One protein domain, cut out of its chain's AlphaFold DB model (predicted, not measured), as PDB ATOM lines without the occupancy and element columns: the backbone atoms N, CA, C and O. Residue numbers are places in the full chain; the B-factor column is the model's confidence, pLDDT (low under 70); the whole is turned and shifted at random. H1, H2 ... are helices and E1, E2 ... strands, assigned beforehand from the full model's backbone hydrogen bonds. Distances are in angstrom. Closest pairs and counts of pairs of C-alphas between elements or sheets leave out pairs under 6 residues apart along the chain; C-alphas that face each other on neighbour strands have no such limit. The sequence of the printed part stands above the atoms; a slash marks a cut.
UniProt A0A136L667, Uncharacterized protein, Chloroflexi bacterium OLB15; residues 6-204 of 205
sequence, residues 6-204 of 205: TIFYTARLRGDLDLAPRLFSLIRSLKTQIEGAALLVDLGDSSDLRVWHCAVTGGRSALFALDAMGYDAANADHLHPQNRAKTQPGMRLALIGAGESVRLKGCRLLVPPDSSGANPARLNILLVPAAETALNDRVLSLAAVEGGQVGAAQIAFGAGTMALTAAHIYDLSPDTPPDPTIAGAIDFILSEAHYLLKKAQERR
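AT A GLANCE: This is residues 6 to 204 of the 205 residues of an uncharacterized protein of Chloroflexi bacterium OLB15 (UniProt A0A136L667). Two strongly twisted sheets form a sandwich, six strands (E4, E3, E2, E1, E10, E11) against five (E5, E6, E7, E9, E8); H1, H3 and H4 pack on the other face of the larger sheet. The long helix H5 packs outside H1, H2 and H3, and the long axis runs from its end to the tip of the E10 and E11 hairpin. The printed part has 199 residues, in the order E1 H1 E2 H2 H3 E3 H4 E4 E5 E6 E7 E8 E9 E10 E11 H5; both sheets are mixed, and so is the class, helices and strands. It is compact, radius of gyration of the C-alphas 17.0 A, spanning 62 by 43 by 27 A.

IN THESE COORDINATES: Find C-alpha 6 at (573.252, 314.921, 402.206), where E1 begins, residues 6 to 10. Next come H1, 17 to 31, 21.2 A; E2, 37 to 42, 17.1 A; H2, 52 to 57; H3, 60 to 68; E3, 73 to 75; H4, 81 to 90; and E4, 94 to 96. Then read E5, 101 to 104; E6, 107 to 110; E7, 124 to 130; E8, 134 to 136; E9, 139 to 143; E10, 149 to 157, 26.3 A; and E11, 162 to 171, 27.3 A. H5, 180 to 202, runs 33.2 A to C-alpha 202 at (601.026, 319.657, 440.771).

HOW THE PARTS SIT: In the larger sheet, look at parallel E1 and E2, N 8 to O 39 at 2.8 A, and antiparallel E1 and E10, N 7 to O 153 at 2.8 A. E1, H1, E2; E2, H2, H3, E3; and E3, H4, E4 are strand-helix-strand units, helices between parallel neighbours, with right-handed crossovers. H1 and H4 on one face of this sheet make two layers; H1's height over the sheet is 9.3 A. H3 only grazes the sheet with residues 63 to 67. The smaller sheet faces the larger, the parts that face each other 9.0 A centre to centre; the closest C-alphas of E3 and E7, those of Asn 75 and Leu 127, are 5.8 A apart. H5 touches H3, Ser 61 and Ile 189 having the closest C-alphas, 6.3 A, at a shallow tilt of 22 degrees, opposite ways. With residues 190 to 197 alone it touches H2, closest C-alphas His 53 and Ala 193, 5.6 A. Every O i to N i+4 pair is within hydrogen-bond range in H2, H3 and H5, but 9 of 11 in H1 and 4 of 6 in H4.

THE WHOLE: The two farthest C-alphas, Ala 159 and Arg 204, are 63.8 A apart. The printed part has no cut. The link E6 to E7 is long, 13 residues; within it residues 115 to 119 have pLDDT under 70.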
ATOM      1  N   THR A   6     572.043 314.104 402.336       98.06
ATOM      2  CA  THR A   6     573.252 314.921 402.206       98.06
ATOM      3  C   THR A   6     574.255 314.557 403.292       98.06
ATOM      4  O   THR A   6     573.927 314.554 404.478       98.06
ATOM      5  N   ILE A   7     575.489 314.268 402.895       98.62
ATOM      6  CA  ILE A   7     576.617 314.049 403.794       98.62
ATOM      7  C   ILE A   7     577.418 315.342 403.835       98.62
ATOM      8  O   ILE A   7     578.063 315.693 402.850       98.62
ATOM      9  N   PHE A   8     577.385 316.034 404.967       98.88
ATOM     10  CA  PHE A   8     578.309 317.115 405.279       98.88
ATOM     11  C   PHE A   8     579.533 316.547 405.978       98.88
ATOM     12  O   PHE A   8     579.395 315.680 406.845       98.88
ATOM     13  N   TYR A   9     580.717 317.033 405.625       98.88
ATOM     14  CA  TYR A   9     581.942 316.530 406.219       98.88
ATOM     15  C   TYR A   9     583.035 317.580 406.379       98.88
ATOM     16  O   TYR A   9     583.134 318.523 405.597       98.88
ATOM     17  N   THR A  10     583.865 317.387 407.398       98.75
ATOM     18  CA  THR A  10     585.092 318.153 407.650       98.75
ATOM     19  C   THR A  10     586.265 317.200 407.857       98.75
ATOM     20  O   THR A  10     586.093 315.979 407.890       98.75
ATOM     21  N   ALA A  11     587.472 317.751 407.892       98.44
ATOM     22  CA  ALA A  11     588.702 317.041 408.206       98.44
ATOM     23  C   ALA A  11     589.767 318.064 408.610       98.44
ATOM     24  O   ALA A  11     589.591 319.264 408.396       98.44
ATOM     25  N   ARG A  12     590.913 317.594 409.115       97.69
ATOM     26  CA  ARG A  12     592.131 318.411 409.277       97.69
ATOM     27  C   ARG A  12     591.931 319.688 410.100       97.69
ATOM     28  O   ARG A  12     592.618 320.682 409.867       97.69
ATOM     29  N   LEU A  13     591.039 319.659 411.095       97.25
ATOM     30  CA  LEU A  13     590.884 320.772 412.039       97.25
ATOM     31  C   LEU A  13     592.149 320.980 412.879       97.25
ATOM     32  O   LEU A  13     592.416 322.094 413.310       97.25
ATOM     33  N   ARG A  14     592.942 319.920 413.109       96.94
ATOM     34  CA  ARG A  14     594.253 319.969 413.781       96.94
ATOM     35  C   ARG A  14     594.245 320.689 415.131       96.94
ATOM     36  O   ARG A  14     595.238 321.281 415.537       96.94
ATOM     37  N   GLY A  15     593.135 320.597 415.855       96.31
ATOM     38  CA  GLY A  15     592.951 321.261 417.138       96.31
ATOM     39  C   GLY A  15     592.667 322.761 417.049       96.31
ATOM     40  O   GLY A  15     592.637 323.400 418.089       96.31
ATOM     41  N   ASP A  16     592.432 323.336 415.872       97.19
ATOM     42  CA  ASP A  16     592.015 324.733 415.752       97.19
ATOM     43  C   ASP A  16     590.547 324.893 416.184       97.19
ATOM     44  O   ASP A  16     589.604 324.792 415.392       97.19
ATOM     45  N   LEU A  17     590.347 325.076 417.492       96.44
ATOM     46  CA  LEU A  17     589.019 325.238 418.083       96.44
ATOM     47  C   LEU A  17     588.383 326.594 417.757       96.44
ATOM     48  O   LEU A  17     587.161 326.711 417.859       96.44
ATOM     49  N   ASP A  18     589.158 327.581 417.302       94.00
ATOM     50  CA  ASP A  18     588.636 328.899 416.927       94.00
ATOM     51  C   ASP A  18     587.790 328.822 415.642       94.00
ATOM     52  O   ASP A  18     586.890 329.639 415.418       94.00
ATOM     53  N   LEU A  19     588.014 327.797 414.811       96.12
ATOM     54  CA  LEU A  19     587.194 327.522 413.630       96.12
ATOM     55  C   LEU A  19     585.805 326.983 413.982       96.12
ATOM     56  O   LEU A  19     584.847 327.247 413.250       96.12
ATOM     57  N   ALA A  20     585.664 326.242 415.084       97.38
ATOM     58  CA  ALA A  20     584.459 325.465 415.378       97.38
ATOM     59  C   ALA A  20     583.166 326.308 415.425       97.38
ATOM     60  O   ALA A  20     582.197 325.932 414.755       97.38
ATOM     61  N   PRO A  21     583.110 327.477 416.100       98.19
ATOM     62  CA  PRO A  21     581.899 328.299 416.118       98.19
ATOM     63  C   PRO A  21     581.477 328.801 414.735       98.19
ATOM     64  O   PRO A  21     580.286 328.899 414.440       98.19
ATOM     65  N   ARG A  22     582.447 329.121 413.874       98.19
ATOM     66  CA  ARG A  22     582.202 329.661 412.530       98.19
ATOM     67  C   ARG A  22     581.841 328.549 411.544       98.19
ATOM     68  O   ARG A  22     580.887 328.696 410.782       98.19
ATOM     69  N   LEU A  23     582.524 327.405 411.619       98.25
ATOM     70  CA  LEU A  23     582.153 326.192 410.887       98.25
ATOM     71  C   LEU A  23     580.731 325.755 411.231       98.25
ATOM     72  O   LEU A  23     579.972 325.397 410.336       98.25
ATOM     73  N   PHE A  24     580.334 325.827 412.503       98.50
ATOM     74  CA  PHE A  24     578.972 325.486 412.903       98.50
ATOM     75  C   PHE A  24     577.938 326.408 412.251       98.50
ATOM     76  O   PHE A  24     576.942 325.917 411.719       98.50
ATOM     77  N   SER A  25     578.184 327.723 412.224       98.31
ATOM     78  CA  SER A  25     577.326 328.683 411.517       98.31
ATOM     79  C   SER A  25     577.182 328.339 410.032       98.31
ATOM     80  O   SER A  25     576.059 328.307 409.520       98.31
ATOM     81  N   LEU A  26     578.294 328.025 409.354       98.44
ATOM     82  CA  LEU A  26     578.287 327.598 407.953       98.44
ATOM     83  C   LEU A  26     577.482 326.304 407.767       98.44
ATOM     84  O   LEU A  26     576.553 326.268 406.964       98.44
ATOM     85  N   ILE A  27     577.775 325.261 408.545       98.38
ATOM     86  CA  ILE A  27     577.090 323.962 408.471       98.38
ATOM     87  C   ILE A  27     575.588 324.126 408.720       98.38
ATOM     88  O   ILE A  27     574.777 323.524 408.016       98.38
ATOM     89  N   ARG A  28     575.195 324.949 409.700       97.88
ATOM     90  CA  ARG A  28     573.787 325.242 409.973       97.88
ATOM     91  C   ARG A  28     573.124 325.897 408.764       97.88
ATOM     92  O   ARG A  28     572.044 325.457 408.387       97.88
ATOM     93  N   SER A  29     573.773 326.881 408.140       97.69
ATOM     94  CA  SER A  29     573.272 327.529 406.921       97.69
ATOM     95  C   SER A  29     573.153 326.555 405.747       97.69
ATOM     96  O   SER A  29     572.170 326.595 405.015       97.69
ATOM     97  N   LEU A  30     574.122 325.660 405.552       97.81
ATOM     98  CA  LEU A  30     574.061 324.663 404.481       97.81
ATOM     99  C   LEU A  30     572.919 323.663 404.715       97.81
ATOM    100  O   LEU A  30     572.194 323.312 403.786       97.81
ATOM    101  N   LYS A  31     572.696 323.249 405.967       97.44
ATOM    102  CA  LYS A  31     571.595 322.347 406.338       97.44
ATOM    103  C   LYS A  31     570.204 322.938 406.074       97.44
ATOM    104  O   LYS A  31     569.277 322.161 405.884       97.44
ATOM    105  N   THR A  32     570.030 324.264 406.033       96.94
ATOM    106  CA  THR A  32     568.726 324.867 405.679       96.94
ATOM    107  C   THR A  32     568.445 324.871 404.177       96.94
ATOM    108  O   THR A  32     567.327 325.178 403.779       96.94
ATOM    109  N   GLN A  33     569.447 324.585 403.342       94.69
ATOM    110  CA  GLN A  33     569.343 324.636 401.880       94.69
ATOM    111  C   GLN A  33     569.087 323.265 401.247       94.69
ATOM    112  O   GLN A  33     568.909 323.176 400.035       94.69
ATOM    113  N   ILE A  34     569.106 322.194 402.042       94.62
ATOM    114  CA  ILE A  34     568.914 320.835 401.540       94.62
ATOM    115  C   ILE A  34     567.474 320.368 401.718       94.62
ATOM    116  O   ILE A  34     566.758 320.788 402.626       94.62
ATOM    117  N   GLU A  35     567.099 319.405 400.889       89.12
ATOM    118  CA  GLU A  35     565.925 318.574 401.103       89.12
ATOM    119  C   GLU A  35     566.351 317.234 401.717       89.12
ATOM    120  O   GLU A  35     567.457 316.741 401.481       89.12
ATOM    121  N   GLY A  36     565.462 316.617 402.495       91.50
ATOM    122  CA  GLY A  36     565.699 315.292 403.065       91.50
ATOM    123  C   GLY A  36     566.608 315.281 404.297       91.50
ATOM    124  O   GLY A  36     566.581 316.189 405.128       91.50
ATOM    125  N   ALA A  37     567.342 314.183 404.476       94.00
ATOM    126  CA  ALA A  37     568.125 313.931 405.682       94.00
ATOM    127  C   ALA A  37     569.570 314.433 405.545       94.00
ATOM    128  O   ALA A  37     570.142 314.445 404.456       94.00
ATOM    129  N   ALA A  38     570.192 314.767 406.678       97.00
ATOM    130  CA  ALA A  38     571.614 315.087 406.755       97.00
ATOM    131  C   ALA A  38     572.371 314.092 407.641       97.00
ATOM    132  O   ALA A  38     571.893 313.722 408.720       97.00
ATOM    133  N   LEU A  39     573.580 313.732 407.217       98.00
ATOM    134  CA  LEU A  39     574.641 313.182 408.059       98.00
ATOM    135  C   LEU A  39     575.769 314.211 408.156       98.00
ATOM    136  O   LEU A  39     576.135 314.798 407.143       98.00
ATOM    137  N   LEU A  40     576.307 314.434 409.352       98.75
ATOM    138  CA  LEU A  40     577.476 315.287 409.573       98.75
ATOM    139  C   LEU A  40     578.618 314.438 410.129       98.75
ATOM    140  O   LEU A  40     578.465 313.842 411.192       98.75
ATOM    141  N   VAL A  41     579.740 314.358 409.417       98.88
ATOM    142  CA  VAL A  41     580.845 313.457 409.772       98.88
ATOM    143  C   VAL A  41     582.206 314.145 409.717       98.88
ATOM    144  O   VAL A  41     582.389 315.099 408.975       98.88
ATOM    145  N   ASP A  42     583.176 313.654 410.479       98.69
ATOM    146  CA  ASP A  42     584.576 314.089 410.388       98.69
ATOM    147  C   ASP A  42     585.451 312.971 409.807       98.69
ATOM    148  O   ASP A  42     585.354 311.812 410.229       98.69
ATOM    149  N   LEU A  43     586.307 313.310 408.839       98.75
ATOM    150  CA  LEU A  43     587.196 312.359 408.155       98.75
ATOM    151  C   LEU A  43     588.541 312.172 408.871       98.75
ATOM    152  O   LEU A  43     589.370 311.384 408.413       98.75
ATOM    153  N   GLY A  44     588.758 312.860 409.993       97.56
ATOM    154  CA  GLY A  44     589.933 312.708 410.842       97.56
ATOM    155  C   GLY A  44     590.923 313.863 410.729       97.56
ATOM    156  O   GLY A  44     590.681 314.875 410.072       97.56
ATOM    157  N   ASP A  45     592.059 313.712 411.416       96.62
ATOM    158  CA  ASP A  45     593.042 314.787 411.648       96.62
ATOM    159  C   ASP A  45     592.430 316.016 412.360       96.62
ATOM    160  O   ASP A  45     592.876 317.153 412.220       96.62
ATOM    161  N   SER A  46     591.384 315.787 413.163       95.94
ATOM    162  CA  SER A  46     590.737 316.829 413.968       95.94
ATOM    163  C   SER A  46     591.581 317.308 415.151       95.94
ATOM    164  O   SER A  46     591.346 318.394 415.672       95.94
ATOM    165  N   SER A  47     592.580 316.531 415.577       94.88
ATOM    166  CA  SER A  47     593.454 316.841 416.712       94.88
ATOM    167  C   SER A  47     594.925 316.743 416.318       94.88
ATOM    168  O   SER A  47     595.338 315.743 415.742       94.88
ATOM    169  N   ASP A  48     595.737 317.699 416.774       95.38
ATOM    170  CA  ASP A  48     597.198 317.685 416.650       95.38
ATOM    171  C   ASP A  48     597.847 317.758 418.041       95.38
ATOM    172  O   ASP A  48     597.646 318.717 418.780       95.38
ATOM    173  N   LEU A  49     598.654 316.759 418.419       93.62
ATOM    174  CA  LEU A  49     599.307 316.711 419.738       93.62
ATOM    175  C   LEU A  49     600.373 317.802 419.950       93.62
ATOM    176  O   LEU A  49     600.888 317.932 421.058       93.62
ATOM    177  N   ARG A  50     600.706 318.592 418.925       95.88
ATOM    178  CA  ARG A  50     601.518 319.810 419.064       95.88
ATOM    179  C   ARG A  50     600.706 320.983 419.618       95.88
ATOM    180  O   ARG A  50     601.291 321.909 420.177       95.88
ATOM    181  N   VAL A  51     599.379 320.937 419.510       96.81
ATOM    182  CA  VAL A  51     598.471 321.915 420.114       96.81
ATOM    183  C   VAL A  51     598.234 321.548 421.577       96.81
ATOM    184  O   VAL A  51     597.919 320.404 421.913       96.81
ATOM    185  N   TRP A  52     598.401 322.516 422.480       96.81
ATOM    186  CA  TRP A  52     598.505 322.254 423.920       96.81
ATOM    187  C   TRP A  52     597.274 321.544 424.508       96.81
ATOM    188  O   TRP A  52     597.426 320.614 425.307       96.81
ATOM    189  N   HIS A  53     596.057 321.942 424.111       96.62
ATOM    190  CA  HIS A  53     594.832 321.342 424.644       96.62
ATOM    191  C   HIS A  53     594.643 319.927 424.090       96.62
ATOM    192  O   HIS A  53     594.229 319.024 424.817       96.62
ATOM    193  N   CYS A  54     595.021 319.681 422.836       95.62
ATOM    194  CA  CYS A  54     595.072 318.341 422.267       95.62
ATOM    195  C   CYS A  54     596.073 317.471 423.033       95.62
ATOM    196  O   CYS A  54     595.710 316.382 423.472       95.62
ATOM    197  N   ALA A  55     597.284 317.961 423.299       95.12
ATOM    198  CA  ALA A  55     598.299 317.230 424.053       95.12
ATOM    199  C   ALA A  55     597.814 316.824 425.456       95.12
ATOM    200  O   ALA A  55     597.847 315.646 425.815       95.12
ATOM    201  N   VAL A  56     597.314 317.782 426.247       95.81
ATOM    202  CA  VAL A  56     596.905 317.525 427.642       95.81
ATOM    203  C   VAL A  56     595.653 316.653 427.733       95.81
ATOM    204  O   VAL A  56     595.510 315.850 428.656       95.81
ATOM    205  N   THR A  57     594.751 316.768 426.756       93.44
ATOM    206  CA  THR A  57     593.553 315.929 426.694       93.44
ATOM    207  C   THR A  57     593.796 314.608 425.973       93.44
ATOM    208  O   THR A  57     592.886 313.784 425.944       93.44
ATOM    209  N   GLY A  58     594.986 314.345 425.426       91.88
ATOM    210  CA  GLY A  58     595.246 313.159 424.607       91.88
ATOM    211  C   GLY A  58     594.356 313.098 423.361       91.88
ATOM    212  O   GLY A  58     593.846 312.037 423.034       91.88
ATOM    213  N   GLY A  59     594.098 314.252 422.744       91.69
ATOM    214  CA  GLY A  59     593.343 314.450 421.503       91.69
ATOM    215  C   GLY A  59     591.827 314.601 421.644       91.69
ATOM    216  O   GLY A  59     591.143 314.950 420.687       91.69
ATOM    217  N   ARG A  60     591.277 314.407 422.847       94.50
ATOM    218  CA  ARG A  60     589.818 314.389 423.069       94.50
ATOM    219  C   ARG A  60     589.141 315.757 422.956       94.50
ATOM    220  O   ARG A  60     587.962 315.801 422.631       94.50
ATOM    221  N   SER A  61     589.853 316.856 423.211       95.50
ATOM    222  CA  SER A  61     589.284 318.219 423.144       95.50
ATOM    223  C   SER A  61     588.626 318.532 421.796       95.50
ATOM    224  O   SER A  61     587.496 319.013 421.778       95.50
ATOM    225  N   ALA A  62     589.271 318.182 420.680       95.94
ATOM    226  CA  ALA A  62     588.689 318.361 419.350       95.94
ATOM    227  C   ALA A  62     587.416 317.523 419.150       95.94
ATOM    228  O   ALA A  62     586.425 318.010 418.619       95.94
ATOM    229  N   LEU A  63     587.399 316.281 419.640       97.31
ATOM    230  CA  LEU A  63     586.228 315.407 419.542       97.31
ATOM    231  C   LEU A  63     585.043 315.922 420.376       97.31
ATOM    232  O   LEU A  63     583.902 315.789 419.947       97.31
ATOM    233  N   PHE A  64     585.293 316.549 421.533       97.56
ATOM    234  CA  PHE A  64     584.238 317.222 422.302       97.56
ATOM    235  C   PHE A  64     583.664 318.429 421.554       97.56
ATOM    236  O   PHE A  64     582.458 318.653 421.609       97.56
ATOM    237  N   ALA A  65     584.495 319.174 420.819       97.94
ATOM    238  CA  ALA A  65     584.010 320.260 419.972       97.94
ATOM    239  C   ALA A  65     583.116 319.732 418.835       97.94
ATOM    240  O   ALA A  65     582.028 320.262 418.619       97.94
ATOM    241  N   LEU A  66     583.514 318.639 418.170       98.50
ATOM    242  CA  LEU A  66     582.686 317.977 417.153       98.50
ATOM    243  C   LEU A  66     581.347 317.478 417.725       98.50
ATOM    244  O   LEU A  66     580.298 317.672 417.107       98.50
ATOM    245  N   ASP A  67     581.359 316.873 418.915       98.44
ATOM    246  CA  ASP A  67     580.143 316.420 419.603       98.44
ATOM    247  C   ASP A  67     579.203 317.597 419.923       98.44
ATOM    248  O   ASP A  67     578.010 317.539 419.621       98.44
ATOM    249  N   ALA A  68     579.747 318.711 420.426       98.06
ATOM    250  CA  ALA A  68     578.989 319.936 420.697       98.06
ATOM    251  C   ALA A  68     578.376 320.552 419.424       98.06
ATOM    252  O   ALA A  68     577.266 321.080 419.461       98.06
ATOM    253  N   MET A  69     579.063 320.439 418.284       98.44
ATOM    254  CA  MET A  69     578.564 320.864 416.971       98.44
ATOM    255  C   MET A  69     577.513 319.907 416.374       98.44
ATOM    256  O   MET A  69     576.939 320.199 415.320       98.44
ATOM    257  N   GLY A  70     577.244 318.772 417.024       97.94
ATOM    258  CA  GLY A  70     576.241 317.800 416.594       97.94
ATOM    259  C   GLY A  70     576.686 316.932 415.417       97.94
ATOM    260  O   GLY A  70     575.868 316.621 414.547       97.94
ATOM    261  N   TYR A  71     577.973 316.577 415.358       98.69
ATOM    262  CA  TYR A  71     578.467 315.562 414.426       98.69
ATOM    263  C   TYR A  71     577.891 314.183 414.780       98.69
ATOM    264  O   TYR A  71     577.762 313.821 415.947       98.69
ATOM    265  N   ASP A  72     577.557 313.400 413.755       98.69
ATOM    266  CA  ASP A  72     577.035 312.042 413.890       98.69
ATOM    267  C   ASP A  72     578.169 311.019 414.097       98.69
ATOM    268  O   ASP A  72     578.040 310.100 414.905       98.69
ATOM    269  N   ALA A  73     579.289 311.168 413.377       98.56
ATOM    270  CA  ALA A  73     580.456 310.289 413.504       98.56
ATOM    271  C   ALA A  73     581.777 311.003 413.189       98.56
ATOM    272  O   ALA A  73     581.803 311.962 412.423       98.56
ATOM    273  N   ALA A  74     582.879 310.509 413.744       98.50
ATOM    274  CA  ALA A  74     584.219 310.998 413.456       98.50
ATOM    275  C   ALA A  74     585.207 309.843 413.315       98.50
ATOM    276  O   ALA A  74     585.163 308.867 414.075       98.50
ATOM    277  N   ASN A  75     586.146 309.994 412.385       98.19
ATOM    278  CA  ASN A  75     587.358 309.194 412.384       98.19
ATOM    279  C   ASN A  75     588.232 309.575 413.591       98.19
ATOM    280  O   ASN A  75     588.883 310.619 413.646       98.19
ATOM    281  N   ALA A  76     588.252 308.673 414.564       96.69
ATOM    282  CA  ALA A  76     588.987 308.776 415.811       96.69
ATOM    283  C   ALA A  76     590.134 307.756 415.872       96.69
ATOM    284  O   ALA A  76     590.473 307.264 416.952       96.69
ATOM    285  N   ASP A  77     590.731 307.418 414.726       94.00
ATOM    286  CA  ASP A  77     591.851 306.472 414.654       94.00
ATOM    287  C   ASP A  77     593.103 306.974 415.390       94.00
ATOM    288  O   ASP A  77     593.834 306.200 416.002       94.00
ATOM    289  N   HIS A  78     593.285 308.296 415.458       90.50
ATOM    290  CA  HIS A  78     594.349 308.922 416.246       90.50
ATOM    291  C   HIS A  78     594.265 308.611 417.756       90.50
ATOM    292  O   HIS A  78     595.252 308.769 418.477       90.50
ATOM    293  N   LEU A  79     593.098 308.184 418.260       91.56
ATOM    294  CA  LEU A  79     592.952 307.710 419.631       91.56
ATOM    295  C   LEU A  79     593.234 306.213 419.721       91.56
ATOM    296  O   LEU A  79     592.591 305.397 419.063       91.56
ATOM    297  N   HIS A  80     594.094 305.836 420.670       90.12
ATOM    298  CA  HIS A  80     594.266 304.433 421.041       90.12
ATOM    299  C   HIS A  80     592.900 303.783 421.373       90.12
ATOM    300  O   HIS A  80     592.125 304.393 422.123       90.12
ATOM    301  N   PRO A  81     592.608 302.545 420.922       91.50
ATOM    302  CA  PRO A  81     591.285 301.924 421.072       91.50
ATOM    303  C   PRO A  81     590.736 301.928 422.505       91.50
ATOM    304  O   PRO A  81     589.571 302.244 422.732       91.50
ATOM    305  N   GLN A  82     591.585 301.673 423.505       90.94
ATOM    306  CA  GLN A  82     591.169 301.723 424.916       90.94
ATOM    307  C   GLN A  82     590.742 303.129 425.372       90.94
ATOM    308  O   GLN A  82     589.837 303.263 426.193       90.94
ATOM    309  N   ASN A  83     591.385 304.182 424.861       90.81
ATOM    310  CA  ASN A  83     591.026 305.562 425.189       90.81
ATOM    311  C   ASN A  83     589.744 305.968 424.466       90.81
ATOM    312  O   ASN A  83     588.887 306.613 425.072       90.81
ATOM    313  N   ARG A  84     589.578 305.536 423.210       94.50
ATOM    314  CA  ARG A  84     588.334 305.705 422.453       94.50
ATOM    315  C   ARG A  84     587.157 305.049 423.179       94.50
ATOM    316  O   ARG A  84     586.185 305.736 423.477       94.50
ATOM    317  N   ALA A  85     587.294 303.791 423.603       93.75
ATOM    318  CA  ALA A  85     586.267 303.067 424.359       93.75
ATOM    319  C   ALA A  85     585.901 303.735 425.698       93.75
ATOM    320  O   ALA A  85     584.738 303.737 426.088       93.75
ATOM    321  N   LYS A  86     586.872 304.340 426.398       93.06
ATOM    322  CA  LYS A  86     586.615 305.120 427.626       93.06
ATOM    323  C   LYS A  86     585.938 306.465 427.360       93.06
ATOM    324  O   LYS A  86     585.281 306.990 428.252       93.06
ATOM    325  N   THR A  87     586.136 307.036 426.174       93.69
ATOM    326  CA  THR A  87     585.599 308.353 425.798       93.69
ATOM    327  C   THR A  87     584.178 308.239 425.250       93.69
ATOM    328  O   THR A  87     583.333 309.059 425.590       93.69
ATOM    329  N   GLN A  88     583.897 307.188 424.471       96.31
ATOM    330  CA  GLN A  88     582.623 306.980 423.780       96.31
ATOM    331  C   GLN A  88     581.367 307.143 424.664       96.31
ATOM    332  O   GLN A  88     580.432 307.784 424.193       96.31
ATOM    333  N   PRO A  89     581.298 306.641 425.918       95.62
ATOM    334  CA  PRO A  89     580.094 306.788 426.744       95.62
ATOM    335  C   PRO A  89     579.731 308.239 427.090       95.62
ATOM    336  O   PRO A  89     578.595 308.502 427.467       95.62
ATOM    337  N   GLY A  90     580.688 309.167 426.996       92.94
ATOM    338  CA  GLY A  90     580.480 310.590 427.264       92.94
ATOM    339  C   GLY A  90     580.116 311.421 426.032       92.94
ATOM    340  O   GLY A  90     580.025 312.636 426.160       92.94
ATOM    341  N   MET A  91     579.953 310.802 424.859       95.94
ATOM    342  CA  MET A  91     579.714 311.485 423.584       95.94
ATOM    343  C   MET A  91     578.502 310.901 422.863       95.94
ATOM    344  O   MET A  91     578.237 309.699 422.934       95.94
ATOM    345  N   ARG A  92     577.779 311.750 422.132       96.38
ATOM    346  CA  ARG A  92     576.741 311.320 421.182       96.38
ATOM    347  C   ARG A  92     577.352 310.944 419.835       96.38
ATOM    348  O   ARG A  92     576.891 310.000 419.200       96.38
ATOM    349  N   LEU A  93     578.395 311.665 419.445       97.38
ATOM    350  CA  LEU A  93     579.266 311.390 418.317       97.38
ATOM    351  C   LEU A  93     579.805 309.954 418.371       97.38
ATOM    352  O   LEU A  93     580.409 309.536 419.363       97.38
ATOM    353  N   ALA A  94     579.642 309.203 417.281       98.06
ATOM    354  CA  ALA A  94     580.279 307.899 417.142       98.06
ATOM    355  C   ALA A  94     581.774 308.059 416.825       98.06
ATOM    356  O   ALA A  94     582.143 308.639 415.803       98.06
ATOM    357  N   LEU A  95     582.637 307.515 417.681       97.88
ATOM    358  CA  LEU A  95     584.081 307.491 417.480       97.88
ATOM    359  C   LEU A  95     584.468 306.190 416.774       97.88
ATOM    360  O   LEU A  95     584.283 305.108 417.328       97.88
ATOM    361  N   ILE A  96     585.035 306.292 415.573       96.56
ATOM    362  CA  ILE A  96     585.377 305.129 414.742       96.56
ATOM    363  C   ILE A  96     586.888 305.092 414.521       96.56
ATOM    364  O   ILE A  96     587.450 306.057 414.012       96.56
ATOM    365  N   GLY A  97     587.559 304.011 414.913       95.50
ATOM    366  CA  GLY A  97     588.966 303.768 414.575       95.50
ATOM    367  C   GLY A  97     589.151 302.844 413.378       95.50
ATOM    368  O   GLY A  97     588.185 302.281 412.863       95.50
ATOM    369  N   ALA A  98     590.401 302.649 412.957       94.50
ATOM    370  CA  ALA A  98     590.736 301.737 411.869       94.50
ATOM    371  C   ALA A  98     590.196 300.323 412.123       94.50
ATOM    372  O   ALA A  98     590.323 299.778 413.223       94.50
ATOM    373  N   GLY A  99     589.592 299.712 411.101       93.00
ATOM    374  CA  GLY A  99     588.965 298.395 411.241       93.00
ATOM    375  C   GLY A  99     587.510 298.431 411.702       93.00
ATOM    376  O   GLY A  99     586.817 297.418 411.585       93.00
ATOM    377  N   GLU A 100     587.045 299.557 412.242       93.19
ATOM    378  CA  GLU A 100     585.744 299.666 412.894       93.19
ATOM    379  C   GLU A 100     584.685 300.264 411.963       93.19
ATOM    380  O   GLU A 100     584.965 300.981 410.996       93.19
ATOM    381  N   SER A 101     583.423 299.968 412.270       94.38
ATOM    382  CA  SER A 101     582.285 300.571 411.588       94.38
ATOM    383  C   SER A 101     581.081 300.710 412.508       94.38
ATOM    384  O   SER A 101     580.945 299.983 413.492       94.38
ATOM    385  N   VAL A 102     580.182 301.625 412.157       93.81
ATOM    386  CA  VAL A 102     578.914 301.844 412.855       93.81
ATOM    387  C   VAL A 102     577.781 302.001 411.847       93.81
ATOM    388  O   VAL A 102     577.993 302.423 410.707       93.81
ATOM    389  N   ARG A 103     576.557 301.658 412.258       93.94
ATOM    390  CA  ARG A 103     575.346 301.920 411.475       93.94
ATOM    391  C   ARG A 103     574.609 303.123 412.042       93.94
ATOM    392  O   ARG A 103     574.167 303.083 413.184       93.94
ATOM    393  N   LEU A 104     574.439 304.158 411.224       92.69
ATOM    394  CA  LEU A 104     573.721 305.383 411.570       92.69
ATOM    395  C   LEU A 104     572.840 305.797 410.396       92.69
ATOM    396  O   LEU A 104     573.288 305.795 409.253       92.69
ATOM    397  N   LYS A 105     571.574 306.134 410.674       88.19
ATOM    398  CA  LYS A 105     570.599 306.606 409.667       88.19
ATOM    399  C   LYS A 105     570.555 305.724 408.400       88.19
ATOM    400  O   LYS A 105     570.555 306.219 407.281       88.19
ATOM    401  N   GLY A 106     570.586 304.399 408.575       88.12
ATOM    402  CA  GLY A 106     570.558 303.424 407.469       88.12
ATOM    403  C   GLY A 106     571.863 303.285 406.667       88.12
ATOM    404  O   GLY A 106     571.959 302.401 405.815       88.12
ATOM    405  N   CYS A 107     572.877 304.097 406.965       93.56
ATOM    406  CA  CYS A 107     574.203 304.043 406.361       93.56
ATOM    407  C   CYS A 107     575.170 303.266 407.252       93.56
ATOM    408  O   CYS A 107     575.012 303.215 408.473       93.56
ATOM    409  N   ARG A 108     576.200 302.682 406.642       95.62
ATOM    410  CA  ARG A 108     577.368 302.171 407.359       95.62
ATOM    411  C   ARG A 108     578.510 303.165 407.208       95.62
ATOM    412  O   ARG A 108     578.874 303.492 406.087       95.62
ATOM    413  N   LEU A 109     579.070 303.625 408.314       96.56
ATOM    414  CA  LEU A 109     580.232 304.510 408.336       96.56
ATOM    415  C   LEU A 109     581.421 303.693 408.835       96.56
ATOM    416  O   LEU A 109     581.263 302.947 409.803       96.56
ATOM    417  N   LEU A 110     582.572 303.783 408.169       95.94
ATOM    418  CA  LEU A 110     583.742 302.966 408.499       95.94
ATOM    419  C   LEU A 110     585.066 303.700 408.275       95.94
ATOM    420  O   LEU A 110     585.159 304.569 407.408       95.94
ATOM    421  N   VAL A 111     586.096 303.288 409.013       96.56
ATOM    422  CA  VAL A 111     587.489 303.690 408.776       96.56
ATOM    423  C   VAL A 111     588.266 302.459 408.295       96.56
ATOM    424  O   VAL A 111     588.339 301.471 409.030       96.56
ATOM    425  N   PRO A 112     588.829 302.480 407.070       93.19
ATOM    426  CA  PRO A 112     589.599 301.362 406.536       93.19
ATOM    427  C   PRO A 112     590.809 300.962 407.404       93.19
ATOM    428  O   PRO A 112     591.340 301.801 408.132       93.19
ATOM    429  N   PRO A 113     591.303 299.713 407.284       90.19
ATOM    430  CA  PRO A 113     590.739 298.624 406.477       90.19
ATOM    431  C   PRO A 113     589.382 298.153 407.021       90.19
ATOM    432  O   PRO A 113     589.059 298.405 408.170       90.19
ATOM    433  N   ASP A 114     588.559 297.494 406.204       79.25
ATOM    434  CA  ASP A 114     587.296 296.928 406.690       79.25
ATOM    435  C   ASP A 114     587.532 295.566 407.352       79.25
ATOM    436  O   ASP A 114     587.537 294.525 406.694       79.25
ATOM    437  N   SER A 115     587.740 295.579 408.665       69.50
ATOM    438  CA  SER A 115     587.984 294.362 409.445       69.50
ATOM    439  C   SER A 115     586.705 293.761 410.029       69.50
ATOM    440  O   SER A 115     586.737 292.653 410.561       69.50
ATOM    441  N   SER A 116     585.573 294.476 409.981       61.47
ATOM    442  CA  SER A 116     584.419 294.144 410.825       61.47
ATOM    443  C   SER A 116     583.544 293.008 410.279       61.47
ATOM    444  O   SER A 116     582.555 292.669 410.923       61.47
ATOM    445  N   GLY A 117     583.844 292.460 409.091       57.09
ATOM    446  CA  GLY A 117     583.071 291.375 408.456       57.09
ATOM    447  C   GLY A 117     581.566 291.668 408.345       57.09
ATOM    448  O   GLY A 117     580.748 290.754 408.257       57.09
ATOM    449  N   ALA A 118     581.185 292.944 408.435       64.19
ATOM    450  CA  ALA A 118     579.809 293.355 408.647       64.19
ATOM    451  C   ALA A 118     579.066 293.343 407.313       64.19
ATOM    452  O   ALA A 118     579.603 293.789 406.300       64.19
ATOM    453  N   ASN A 119     577.807 292.891 407.322       66.81
ATOM    454  CA  ASN A 119     576.976 292.917 406.120       66.81
ATOM    455  C   ASN A 119     576.960 294.335 405.518       66.81
ATOM    456  O   ASN A 119     576.684 295.292 406.261       66.81
ATOM    457  N   PRO A 120     577.211 294.485 404.204       75.75
ATOM    458  CA  PRO A 120     577.229 295.790 403.559       75.75
ATOM    459  C   PRO A 120     575.877 296.480 403.743       75.75
ATOM    460  O   PRO A 120     574.814 295.862 403.616       75.75
ATOM    461  N   ALA A 121     575.905 297.769 404.082       85.12
ATOM    462  CA  ALA A 121     574.699 298.587 404.054       85.12
ATOM    463  C   ALA A 121     574.371 298.984 402.607       85.12
ATOM    464  O   ALA A 121     575.162 298.766 401.685       85.12
ATOM    465  N   ARG A 122     573.194 299.587 402.415       88.25
ATOM    466  CA  ARG A 122     572.814 300.175 401.124       88.25
ATOM    467  C   ARG A 122     573.819 301.240 400.676       88.25
ATOM    468  O   ARG A 122     574.143 301.293 399.496       88.25
ATOM    469  N   LEU A 123     574.311 302.033 401.627       93.94
ATOM    470  CA  LEU A 123     575.370 303.016 401.454       93.94
ATOM    471  C   LEU A 123     576.428 302.815 402.547       93.94
ATOM    472  O   LEU A 123     576.099 302.746 403.734       93.94
ATOM    473  N   ASN A 124     577.684 302.715 402.131       95.44
ATOM    474  CA  ASN A 124     578.866 302.586 402.969       95.44
ATOM    475  C   ASN A 124     579.717 303.839 402.748       95.44
ATOM    476  O   ASN A 124     580.029 304.165 401.608       95.44
ATOM    477  N   ILE A 125     580.059 304.557 403.810       97.50
ATOM    478  CA  ILE A 125     580.753 305.844 403.748       97.50
ATOM    479  C   ILE A 125     582.127 305.665 404.381       97.50
ATOM    480  O   ILE A 125     582.226 305.279 405.551       97.50
ATOM    481  N   LEU A 126     583.173 305.937 403.607       97.69
ATOM    482  CA  LEU A 126     584.545 305.894 404.095       97.69
ATOM    483  C   LEU A 126     584.857 307.197 404.834       97.69
ATOM    484  O   LEU A 126     584.820 308.272 404.239       97.69
ATOM    485  N   LEU A 127     585.188 307.105 406.122       98.12
ATOM    486  CA  LEU A 127     585.592 308.252 406.939       98.12
ATOM    487  C   LEU A 127     587.101 308.495 406.850       98.12
ATOM    488  O   LEU A 127     587.786 308.651 407.855       98.12
ATOM    489  N   VAL A 128     587.631 308.486 405.633       97.62
ATOM    490  CA  VAL A 128     589.012 308.868 405.334       97.62
ATOM    491  C   VAL A 128     589.013 309.764 404.099       97.62
ATOM    492  O   VAL A 128     588.227 309.513 403.182       97.62
ATOM    493  N   PRO A 129     589.871 310.796 404.043       97.94
ATOM    494  CA  PRO A 129     589.979 311.647 402.866       97.94
ATOM    495  C   PRO A 129     590.367 310.848 401.616       97.94
ATOM    496  O   PRO A 129     591.297 310.043 401.652       97.94
ATOM    497  N   ALA A 130     589.692 311.113 400.501       98.12
ATOM    498  CA  ALA A 130     590.018 310.593 399.178       98.12
ATOM    499  C   ALA A 130     590.428 311.724 398.221       98.12
ATOM    500  O   ALA A 130     590.285 312.906 398.533       98.12
ATOM    501  N   ALA A 131     590.933 311.368 397.037       97.44
ATOM    502  CA  ALA A 131     591.279 312.351 396.008       97.44
ATOM    503  C   ALA A 131     590.042 313.103 395.484       97.44
ATOM    504  O   ALA A 131     590.109 314.300 395.222       97.44
ATOM    505  N   GLU A 132     588.907 312.412 395.382       97.62
ATOM    506  CA  GLU A 132     587.644 312.970 394.906       97.62
ATOM    507  C   GLU A 132     586.443 312.357 395.638       97.62
ATOM    508  O   GLU A 132     586.520 311.269 396.225       97.62
ATOM    509  N   THR A 133     585.318 313.074 395.599       98.62
ATOM    510  CA  THR A 133     584.044 312.553 396.092       98.62
ATOM    511  C   THR A 133     583.438 311.686 394.999       98.62
ATOM    512  O   THR A 133     583.079 312.203 393.944       98.62
ATOM    513  N   ALA A 134     583.309 310.386 395.248       98.25
ATOM    514  CA  ALA A 134     582.818 309.438 394.259       98.25
ATOM    515  C   ALA A 134     581.957 308.362 394.919       98.25
ATOM    516  O   ALA A 134     582.209 307.939 396.048       98.25
ATOM    517  N   LEU A 135     580.939 307.910 394.189       97.50
ATOM    518  CA  LEU A 135     580.101 306.787 394.582       97.50
ATOM    519  C   LEU A 135     580.350 305.623 393.624       97.50
ATOM    520  O   LEU A 135     579.905 305.661 392.479       97.50
ATOM    521  N   ASN A 136     581.024 304.586 394.117       94.31
ATOM    522  CA  ASN A 136     581.278 303.354 393.377       94.31
ATOM    523  C   ASN A 136     580.454 302.226 394.003       94.31
ATOM    524  O   ASN A 136     580.661 301.863 395.163       94.31
ATOM    525  N   ASP A 137     579.481 301.710 393.251       89.62
ATOM    526  CA  ASP A 137     578.455 300.770 393.712       89.62
ATOM    527  C   ASP A 137     577.690 301.265 394.953       89.62
ATOM    528  O   ASP A 137     576.684 301.969 394.863       89.62
ATOM    529  N   ARG A 138     578.159 300.870 396.140       92.75
ATOM    530  CA  ARG A 138     577.573 301.202 397.444       92.75
ATOM    531  C   ARG A 138     578.568 301.895 398.364       92.75
ATOM    532  O   ARG A 138     578.295 301.986 399.559       92.75
ATOM    533  N   VAL A 139     579.721 302.310 397.852       95.56
ATOM    534  CA  VAL A 139     580.806 302.911 398.627       95.56
ATOM    535  C   VAL A 139     580.984 304.358 398.198       95.56
ATOM    536  O   VAL A 139     581.311 304.636 397.047       95.56
ATOM    537  N   LEU A 140     580.761 305.272 399.139       98.00
ATOM    538  CA  LEU A 140     581.011 306.697 398.988       98.00
ATOM    539  C   LEU A 140     582.385 307.029 399.570       98.00
ATOM    540  O   LEU A 140     582.602 306.897 400.780       98.00
ATOM    541  N   SER A 141     583.292 307.472 398.703       98.44
ATOM    542  CA  SER A 141     584.510 308.180 399.088       98.44
ATOM    543  C   SER A 141     584.236 309.680 399.116       98.44
ATOM    544  O   SER A 141     583.475 310.194 398.295       98.44
ATOM    545  N   LEU A 142     584.841 310.384 400.070       98.75
ATOM    546  CA  LEU A 142     584.665 311.821 400.266       98.75
ATOM    547  C   LEU A 142     585.993 312.522 399.987       98.75
ATOM    548  O   LEU A 142     587.040 312.067 400.449       98.75
ATOM    549  N   ALA A 143     585.955 313.602 399.207       98.69
ATOM    550  CA  ALA A 143     587.157 314.339 398.835       98.69
ATOM    551  C   ALA A 143     587.883 314.888 400.072       98.69
ATOM    552  O   ALA A 143     587.292 315.151 401.117       98.69
ATOM    553  N   ALA A 144     589.187 315.087 399.953       98.25
ATOM    554  CA  ALA A 144     589.963 315.757 400.975       98.25
ATOM    555  C   ALA A 144     589.530 317.230 401.122       98.25
ATOM    556  O   ALA A 144     589.401 317.937 400.128       98.25
ATOM    557  N   VAL A 145     589.377 317.693 402.367       98.25
ATOM    558  CA  VAL A 145     589.042 319.086 402.725       98.25
ATOM    559  C   VAL A 145     590.004 319.618 403.783       98.25
ATOM    560  O   VAL A 145     590.448 318.861 404.647       98.25
ATOM    561  N   GLU A 146     590.347 320.901 403.708       97.88
ATOM    562  CA  GLU A 146     591.143 321.581 404.737       97.88
ATOM    563  C   GLU A 146     590.293 321.972 405.957       97.88
ATOM    564  O   GLU A 146     589.068 322.025 405.879       97.88
ATOM    565  N   GLY A 147     590.929 322.301 407.089       94.94
ATOM    566  CA  GLY A 147     590.222 322.597 408.346       94.94
ATOM    567  C   GLY A 147     589.209 323.750 408.272       94.94
ATOM    568  O   GLY A 147     588.236 323.775 409.017       94.94
ATOM    569  N   GLY A 148     589.392 324.687 407.339       96.88
ATOM    570  CA  GLY A 148     588.453 325.779 407.064       96.88
ATOM    571  C   GLY A 148     587.396 325.456 406.006       96.88
ATOM    572  O   GLY A 148     586.786 326.381 405.483       96.88
ATOM    573  N   GLN A 149     587.207 324.190 405.639       98.56
ATOM    574  CA  GLN A 149     586.304 323.775 404.568       98.56
ATOM    575  C   GLN A 149     585.246 322.787 405.060       98.56
ATOM    576  O   GLN A 149     585.481 321.976 405.954       98.56
ATOM    577  N   VAL A 150     584.076 322.831 404.424       98.75
ATOM    578  CA  VAL A 150     582.992 321.866 404.620       98.75
ATOM    579  C   VAL A 150     582.677 321.228 403.278       98.75
ATOM    580  O   VAL A 150     582.227 321.895 402.349       98.75
ATOM    581  N   GLY A 151     582.889 319.926 403.173       98.75
ATOM    582  CA  GLY A 151     582.423 319.151 402.039       98.75
ATOM    583  C   GLY A 151     580.941 318.804 402.165       98.75
ATOM    584  O   GLY A 151     580.417 318.632 403.266       98.75
ATOM    585  N   ALA A 152     580.258 318.682 401.033       98.69
ATOM    586  CA  ALA A 152     578.885 318.211 400.936       98.69
ATOM    587  C   ALA A 152     578.752 317.229 399.769       98.69
ATOM    588  O   ALA A 152     579.146 317.550 398.650       98.69
ATOM    589  N   ALA A 153     578.171 316.057 400.015       98.56
ATOM    590  CA  ALA A 153     577.853 315.060 398.997       98.56
ATOM    591  C   ALA A 153     576.361 314.713 399.064       98.56
ATOM    592  O   ALA A 153     575.872 314.284 400.108       98.56
ATOM    593  N   GLN A 154     575.634 314.907 397.966       97.81
ATOM    594  CA  GLN A 154     574.200 314.639 397.881       97.81
ATOM    595  C   GLN A 154     573.938 313.311 397.184       97.81
ATOM    596  O   GLN A 154     574.404 313.074 396.069       97.81
ATOM    597  N   ILE A 155     573.162 312.462 397.844       96.94
ATOM    598  CA  ILE A 155     572.808 311.129 397.383       96.94
ATOM    599  C   ILE A 155     571.303 311.069 397.139       96.94
ATOM    600  O   ILE A 155     570.501 311.254 398.059       96.94
ATOM    601  N   ALA A 156     570.924 310.758 395.901       95.12
ATOM    602  CA  ALA A 156     569.545 310.472 395.534       95.12
ATOM    603  C   ALA A 156     569.287 308.962 395.525       95.12
ATOM    604  O   ALA A 156     570.111 308.167 395.063       95.12
ATOM    605  N   PHE A 157     568.105 308.576 396.003       92.12
ATOM    606  CA  PHE A 157     567.672 307.188 396.106       92.12
ATOM    607  C   PHE A 157     566.500 306.906 395.159       92.12
ATOM    608  O   PHE A 157     565.402 307.445 395.310       92.12
ATOM    609  N   GLY A 158     566.733 306.022 394.188       87.19
ATOM    610  CA  GLY A 158     565.734 305.538 393.237       87.19
ATOM    611  C   GLY A 158     565.219 304.137 393.574       87.19
ATOM    612  O   GLY A 158     565.601 303.531 394.579       87.19
ATOM    613  N   ALA A 159     564.351 303.598 392.712       82.19
ATOM    614  CA  ALA A 159     563.853 302.226 392.810       82.19
ATOM    615  C   ALA A 159     564.994 301.222 392.556       82.19
ATOM    616  O   ALA A 159     565.253 300.823 391.426       82.19
ATOM    617  N   GLY A 160     565.716 300.863 393.619       81.50
ATOM    618  CA  GLY A 160     566.868 299.958 393.568       81.50
ATOM    619  C   GLY A 160     568.192 300.611 393.159       81.50
ATOM    620  O   GLY A 160     569.227 299.954 393.225       81.50
ATOM    621  N   THR A 161     568.188 301.896 392.798       88.31
ATOM    622  CA  THR A 161     569.385 302.651 392.402       88.31
ATOM    623  C   THR A 161     569.751 303.725 393.425       88.31
ATOM    624  O   THR A 161     568.940 304.138 394.262       88.31
ATOM    625  N   MET A 162     571.005 304.163 393.367       93.19
ATOM    626  CA  MET A 162     571.545 305.266 394.148       93.19
ATOM    627  C   MET A 162     572.525 306.036 393.266       93.19
ATOM    628  O   MET A 162     573.280 305.415 392.520       93.19
ATOM    629  N   ALA A 163     572.504 307.363 393.342       95.94
ATOM    630  CA  ALA A 163     573.396 308.213 392.562       95.94
ATOM    631  C   ALA A 163     573.925 309.371 393.410       95.94
ATOM    632  O   ALA A 163     573.177 309.965 394.190       95.94
ATOM    633  N   LEU A 164     575.202 309.702 393.221       97.62
ATOM    634  CA  LEU A 164     575.782 310.963 393.670       97.62
ATOM    635  C   LEU A 164     575.308 312.059 392.713       97.62
ATOM    636  O   LEU A 164     575.702 312.070 391.550       97.62
ATOM    637  N   THR A 165     574.430 312.942 393.179       97.12
ATOM    638  CA  THR A 165     573.824 313.989 392.340       97.12
ATOM    639  C   THR A 165     574.577 315.308 392.401       97.12
ATOM    640  O   THR A 165     574.532 316.074 391.443       97.12
ATOM    641  N   ALA A 166     575.273 315.576 393.506       97.19
ATOM    642  CA  ALA A 166     576.118 316.751 393.666       97.19
ATOM    643  C   ALA A 166     577.234 316.487 394.683       97.19
ATOM    644  O   ALA A 166     577.034 315.761 395.660       97.19
ATOM    645  N   ALA A 167     578.393 317.108 394.471       98.31
ATOM    646  CA  ALA A 167     579.501 317.121 395.419       98.31
ATOM    647  C   ALA A 167     580.195 318.484 395.385       98.31
ATOM    648  O   ALA A 167     580.676 318.899 394.329       98.31
ATOM    649  N   HIS A 168     580.232 319.186 396.516       98.25
ATOM    650  CA  HIS A 168     580.773 320.543 396.630       98.25
ATOM    651  C   HIS A 168     581.650 320.671 397.876       98.25
ATOM    652  O   HIS A 168     581.401 320.013 398.883       98.25
ATOM    653  N   ILE A 169     582.660 321.534 397.806       98.62
ATOM    654  CA  ILE A 169     583.467 321.949 398.955       98.62
ATOM    655  C   ILE A 169     583.217 323.440 399.144       98.62
ATOM    656  O   ILE A 169     583.351 324.216 398.201       98.62
ATOM    657  N   TYR A 170     582.814 323.818 400.351       98.50
ATOM    658  CA  TYR A 170     582.546 325.194 400.738       98.50
ATOM    659  C   TYR A 170     583.681 325.701 401.615       98.50
ATOM    660  O   TYR A 170     583.998 325.078 402.630       98.50
ATOM    661  N   ASP A 171     584.250 326.845 401.256       98.25
ATOM    662  CA  ASP A 171     585.211 327.547 402.101       98.25
ATOM    663  C   ASP A 171     584.494 328.337 403.199       98.25
ATOM    664  O   ASP A 171     583.463 328.983 402.977       98.25
ATOM    665  N   LEU A 172     585.066 328.323 404.399       97.31
ATOM    666  CA  LEU A 172     584.634 329.181 405.486       97.31
ATOM    667  C   LEU A 172     585.047 330.626 405.197       97.31
ATOM    668  O   LEU A 172     586.221 330.988 405.297       97.31
ATOM    669  N   SER A 173     584.066 331.475 404.898       95.75
ATOM    670  CA  SER A 173     584.310 332.905 404.710       95.75
ATOM    671  C   SER A 173     584.866 333.541 405.993       95.75
ATOM    672  O   SER A 173     584.322 333.270 407.071       95.75
ATOM    673  N   PRO A 174     585.889 334.422 405.913       90.06
ATOM    674  CA  PRO A 174     586.395 335.197 407.054       90.06
ATOM    675  C   PRO A 174     585.284 335.944 407.806       90.06
ATOM    676  O   PRO A 174     585.346 336.051 409.027       90.06
ATOM    677  N   ASP A 175     584.232 336.357 407.096       94.25
ATOM    678  CA  ASP A 175     583.124 337.148 407.638       94.25
ATOM    679  C   ASP A 175     582.001 336.299 408.255       94.25
ATOM    680  O   ASP A 175     581.017 336.839 408.764       94.25
ATOM    681  N   THR A 176     582.100 334.964 408.214       96.00
ATOM    682  CA  THR A 176     581.107 334.093 408.855       96.00
ATOM    683  C   THR A 176     581.107 334.333 410.369       96.00
ATOM    684  O   THR A 176     582.133 334.074 411.011       96.00
ATOM    685  N   PRO A 177     579.979 334.775 410.963       96.06
ATOM    686  CA  PRO A 177     579.921 335.058 412.389       96.06
ATOM    687  C   PRO A 177     580.013 333.759 413.209       96.06
ATOM    688  O   PRO A 177     579.419 332.742 412.824       96.06
ATOM    689  N   PRO A 178     580.727 333.767 414.347       97.25
ATOM    690  CA  PRO A 178     580.789 332.616 415.239       97.25
ATOM    691  C   PRO A 178     579.434 332.374 415.917       97.25
ATOM    692  O   PRO A 178     578.759 333.320 416.327       97.25
ATOM    693  N   ASP A 179     579.038 331.109 416.071       98.19
ATOM    694  CA  ASP A 179     577.864 330.769 416.878       98.19
ATOM    695  C   ASP A 179     578.181 330.878 418.384       98.19
ATOM    696  O   ASP A 179     579.119 330.229 418.859       98.19
ATOM    697  N   PRO A 180     577.408 331.661 419.163       96.50
ATOM    698  CA  PRO A 180     577.707 331.909 420.573       96.50
ATOM    699  C   PRO A 180     577.556 330.662 421.455       96.50
ATOM    700  O   PRO A 180     578.231 330.550 422.475       96.50
ATOM    701  N   THR A 181     576.703 329.709 421.070       96.38
ATOM    702  CA  THR A 181     576.509 328.467 421.831       96.38
ATOM    703  C   THR A 181     577.743 327.584 421.716       96.38
ATOM    704  O   THR A 181     578.221 327.040 422.710       96.38
ATOM    705  N   ILE A 182     578.290 327.475 420.502       98.19
ATOM    706  CA  ILE A 182     579.515 326.710 420.269       98.19
ATOM    707  C   ILE A 182     580.718 327.424 420.878       98.19
ATOM    708  O   ILE A 182     581.541 326.756 421.491       98.19
ATOM    709  N   ALA A 183     580.791 328.757 420.809       97.50
ATOM    710  CA  ALA A 183     581.837 329.518 421.495       97.50
ATOM    711  C   ALA A 183     581.881 329.196 423.003       97.50
ATOM    712  O   ALA A 183     582.934 328.832 423.520       97.50
ATOM    713  N   GLY A 184     580.728 329.193 423.683       97.81
ATOM    714  CA  GLY A 184     580.657 328.804 425.096       97.81
ATOM    715  C   GLY A 184     581.073 327.349 425.364       97.81
ATOM    716  O   GLY A 184     581.686 327.057 426.392       97.81
ATOM    717  N   ALA A 185     580.793 326.425 424.438       97.81
ATOM    718  CA  ALA A 185     581.276 325.047 424.540       97.81
ATOM    719  C   ALA A 185     582.807 324.958 424.398       97.81
ATOM    720  O   ALA A 185     583.444 324.205 425.137       97.81
ATOM    721  N   ILE A 186     583.406 325.744 423.497       98.12
ATOM    722  CA  ILE A 186     584.863 325.824 423.342       98.12
ATOM    723  C   ILE A 186     585.516 326.374 424.612       98.12
ATOM    724  O   ILE A 186     586.460 325.761 425.113       98.12
ATOM    725  N   ASP A 187     584.975 327.445 425.195       98.06
ATOM    726  CA  ASP A 187     585.484 328.013 426.450       98.06
ATOM    727  C   ASP A 187     585.492 326.980 427.586       98.06
ATOM    728  O   ASP A 187     586.466 326.868 428.340       98.06
ATOM    729  N   PHE A 188     584.430 326.174 427.687       97.69
ATOM    730  CA  PHE A 188     584.358 325.078 428.651       97.69
ATOM    731  C   PHE A 188     585.433 324.012 428.390       97.69
ATOM    732  O   PHE A 188     586.155 323.624 429.310       97.69
ATOM    733  N   ILE A 189     585.595 323.569 427.138       97.31
ATOM    734  CA  ILE A 189     586.606 322.571 426.749       97.31
ATOM    735  C   ILE A 189     588.022 323.057 427.086       97.31
ATOM    736  O   ILE A 189     588.828 322.299 427.638       97.31
ATOM    737  N   LEU A 190     588.334 324.317 426.776       98.06
ATOM    738  CA  LEU A 190     589.632 324.923 427.069       98.06
ATOM    739  C   LEU A 190     589.862 325.058 428.579       98.06
ATOM    740  O   LEU A 190     590.955 324.756 429.066       98.06
ATOM    741  N   SER A 191     588.831 325.437 429.336       97.75
ATOM    742  CA  SER A 191     588.892 325.522 430.800       97.75
ATOM    743  C   SER A 191     589.189 324.161 431.443       97.75
ATOM    744  O   SER A 191     590.071 324.057 432.300       97.75
ATOM    745  N   GLU A 192     588.536 323.092 430.980       96.88
ATOM    746  CA  GLU A 192     588.806 321.722 431.434       96.88
ATOM    747  C   GLU A 192     590.233 321.271 431.077       96.88
ATOM    748  O   GLU A 192     590.935 320.667 431.898       96.88
ATOM    749  N   ALA A 193     590.716 321.607 429.877       96.94
ATOM    750  CA  ALA A 193     592.089 321.319 429.470       96.94
ATOM    751  C   ALA A 193     593.116 322.041 430.368       96.94
ATOM    752  O   ALA A 193     594.110 321.434 430.785       96.94
ATOM    753  N   HIS A 194     592.861 323.302 430.728       97.56
ATOM    754  CA  HIS A 194     593.678 324.048 431.688       97.56
ATOM    755  C   HIS A 194     593.681 323.405 433.079       97.56
ATOM    756  O   HIS A 194     594.744 323.282 433.697       97.56
ATOM    757  N   TYR A 195     592.523 322.955 433.567       96.50
ATOM    758  CA  TYR A 195     592.426 322.256 434.848       96.50
ATOM    759  C   TYR A 195     593.272 320.972 434.866       96.50
ATOM    760  O   TYR A 195     594.044 320.742 435.805       96.50
ATOM    761  N   LEU A 196     593.205 320.165 433.801       95.12
ATOM    762  CA  LEU A 196     594.034 318.964 433.658       95.12
ATOM    763  C   LEU A 196     595.531 319.291 433.627       95.12
ATOM    764  O   LEU A 196     596.322 318.587 434.263       95.12
ATOM    765  N   LEU A 197     595.918 320.363 432.930       95.44
ATOM    766  CA  LEU A 197     597.307 320.810 432.856       95.44
ATOM    767  C   LEU A 197     597.843 321.178 434.243       95.44
ATOM    768  O   LEU A 197     598.901 320.690 434.642       95.44
ATOM    769  N   LYS A 198     597.083 321.976 435.001       95.50
ATOM    770  CA  LYS A 198     597.443 322.379 436.367       95.50
ATOM    771  C   LYS A 198     597.615 321.163 437.279       95.50
ATOM    772  O   LYS A 198     598.646 321.016 437.932       95.50
ATOM    773  N   LYS A 199     596.659 320.233 437.251       94.25
ATOM    774  CA  LYS A 199     596.707 318.996 438.045       94.25
ATOM    775  C   LYS A 199     597.908 318.114 437.691       94.25
ATOM    776  O   LYS A 199     598.491 317.472 438.565       94.25
ATOM    777  N   ALA A 200     598.290 318.055 436.414       91.44
ATOM    778  CA  ALA A 200     599.469 317.313 435.975       91.44
ATOM    779  C   ALA A 200     600.778 317.960 436.459       91.44
ATOM    780  O   ALA A 200     601.718 317.242 436.799       91.44
ATOM    781  N   GLN A 201     600.838 319.293 436.518       91.44
ATOM    782  CA  GLN A 201     601.987 320.031 437.047       91.44
ATOM    783  C   GLN A 201     602.132 319.864 438.565       91.44
ATOM    784  O   GLN A 201     603.246 319.674 439.041       91.44
ATOM    785  N   GLU A 202     601.027 319.873 439.315       92.69
ATOM    786  CA  GLU A 202     601.026 319.657 440.771       92.69
ATOM    787  C   GLU A 202     601.526 318.260 441.157       92.69
ATOM    788  O   GLU A 202     602.267 318.128 442.119       92.69
ATOM    789  N   ARG A 203     601.196 317.222 440.379       85.94
ATOM    790  CA  ARG A 203     601.665 315.841 440.618       85.94
ATOM    791  C   ARG A 203     603.153 315.612 440.343       85.94
ATOM    792  O   ARG A 203     603.668 314.552 440.684       85.94
ATOM    793  N   ARG A 204     603.805 316.534 439.629       78.38
ATOM    794  CA  ARG A 204     605.232 316.458 439.275       78.38
ATOM    795  C   ARG A 204     606.126 317.231 440.247       78.38
ATOM    796  O   ARG A 204     607.342 317.162 440.097       78.38
TER     797      ARG A 204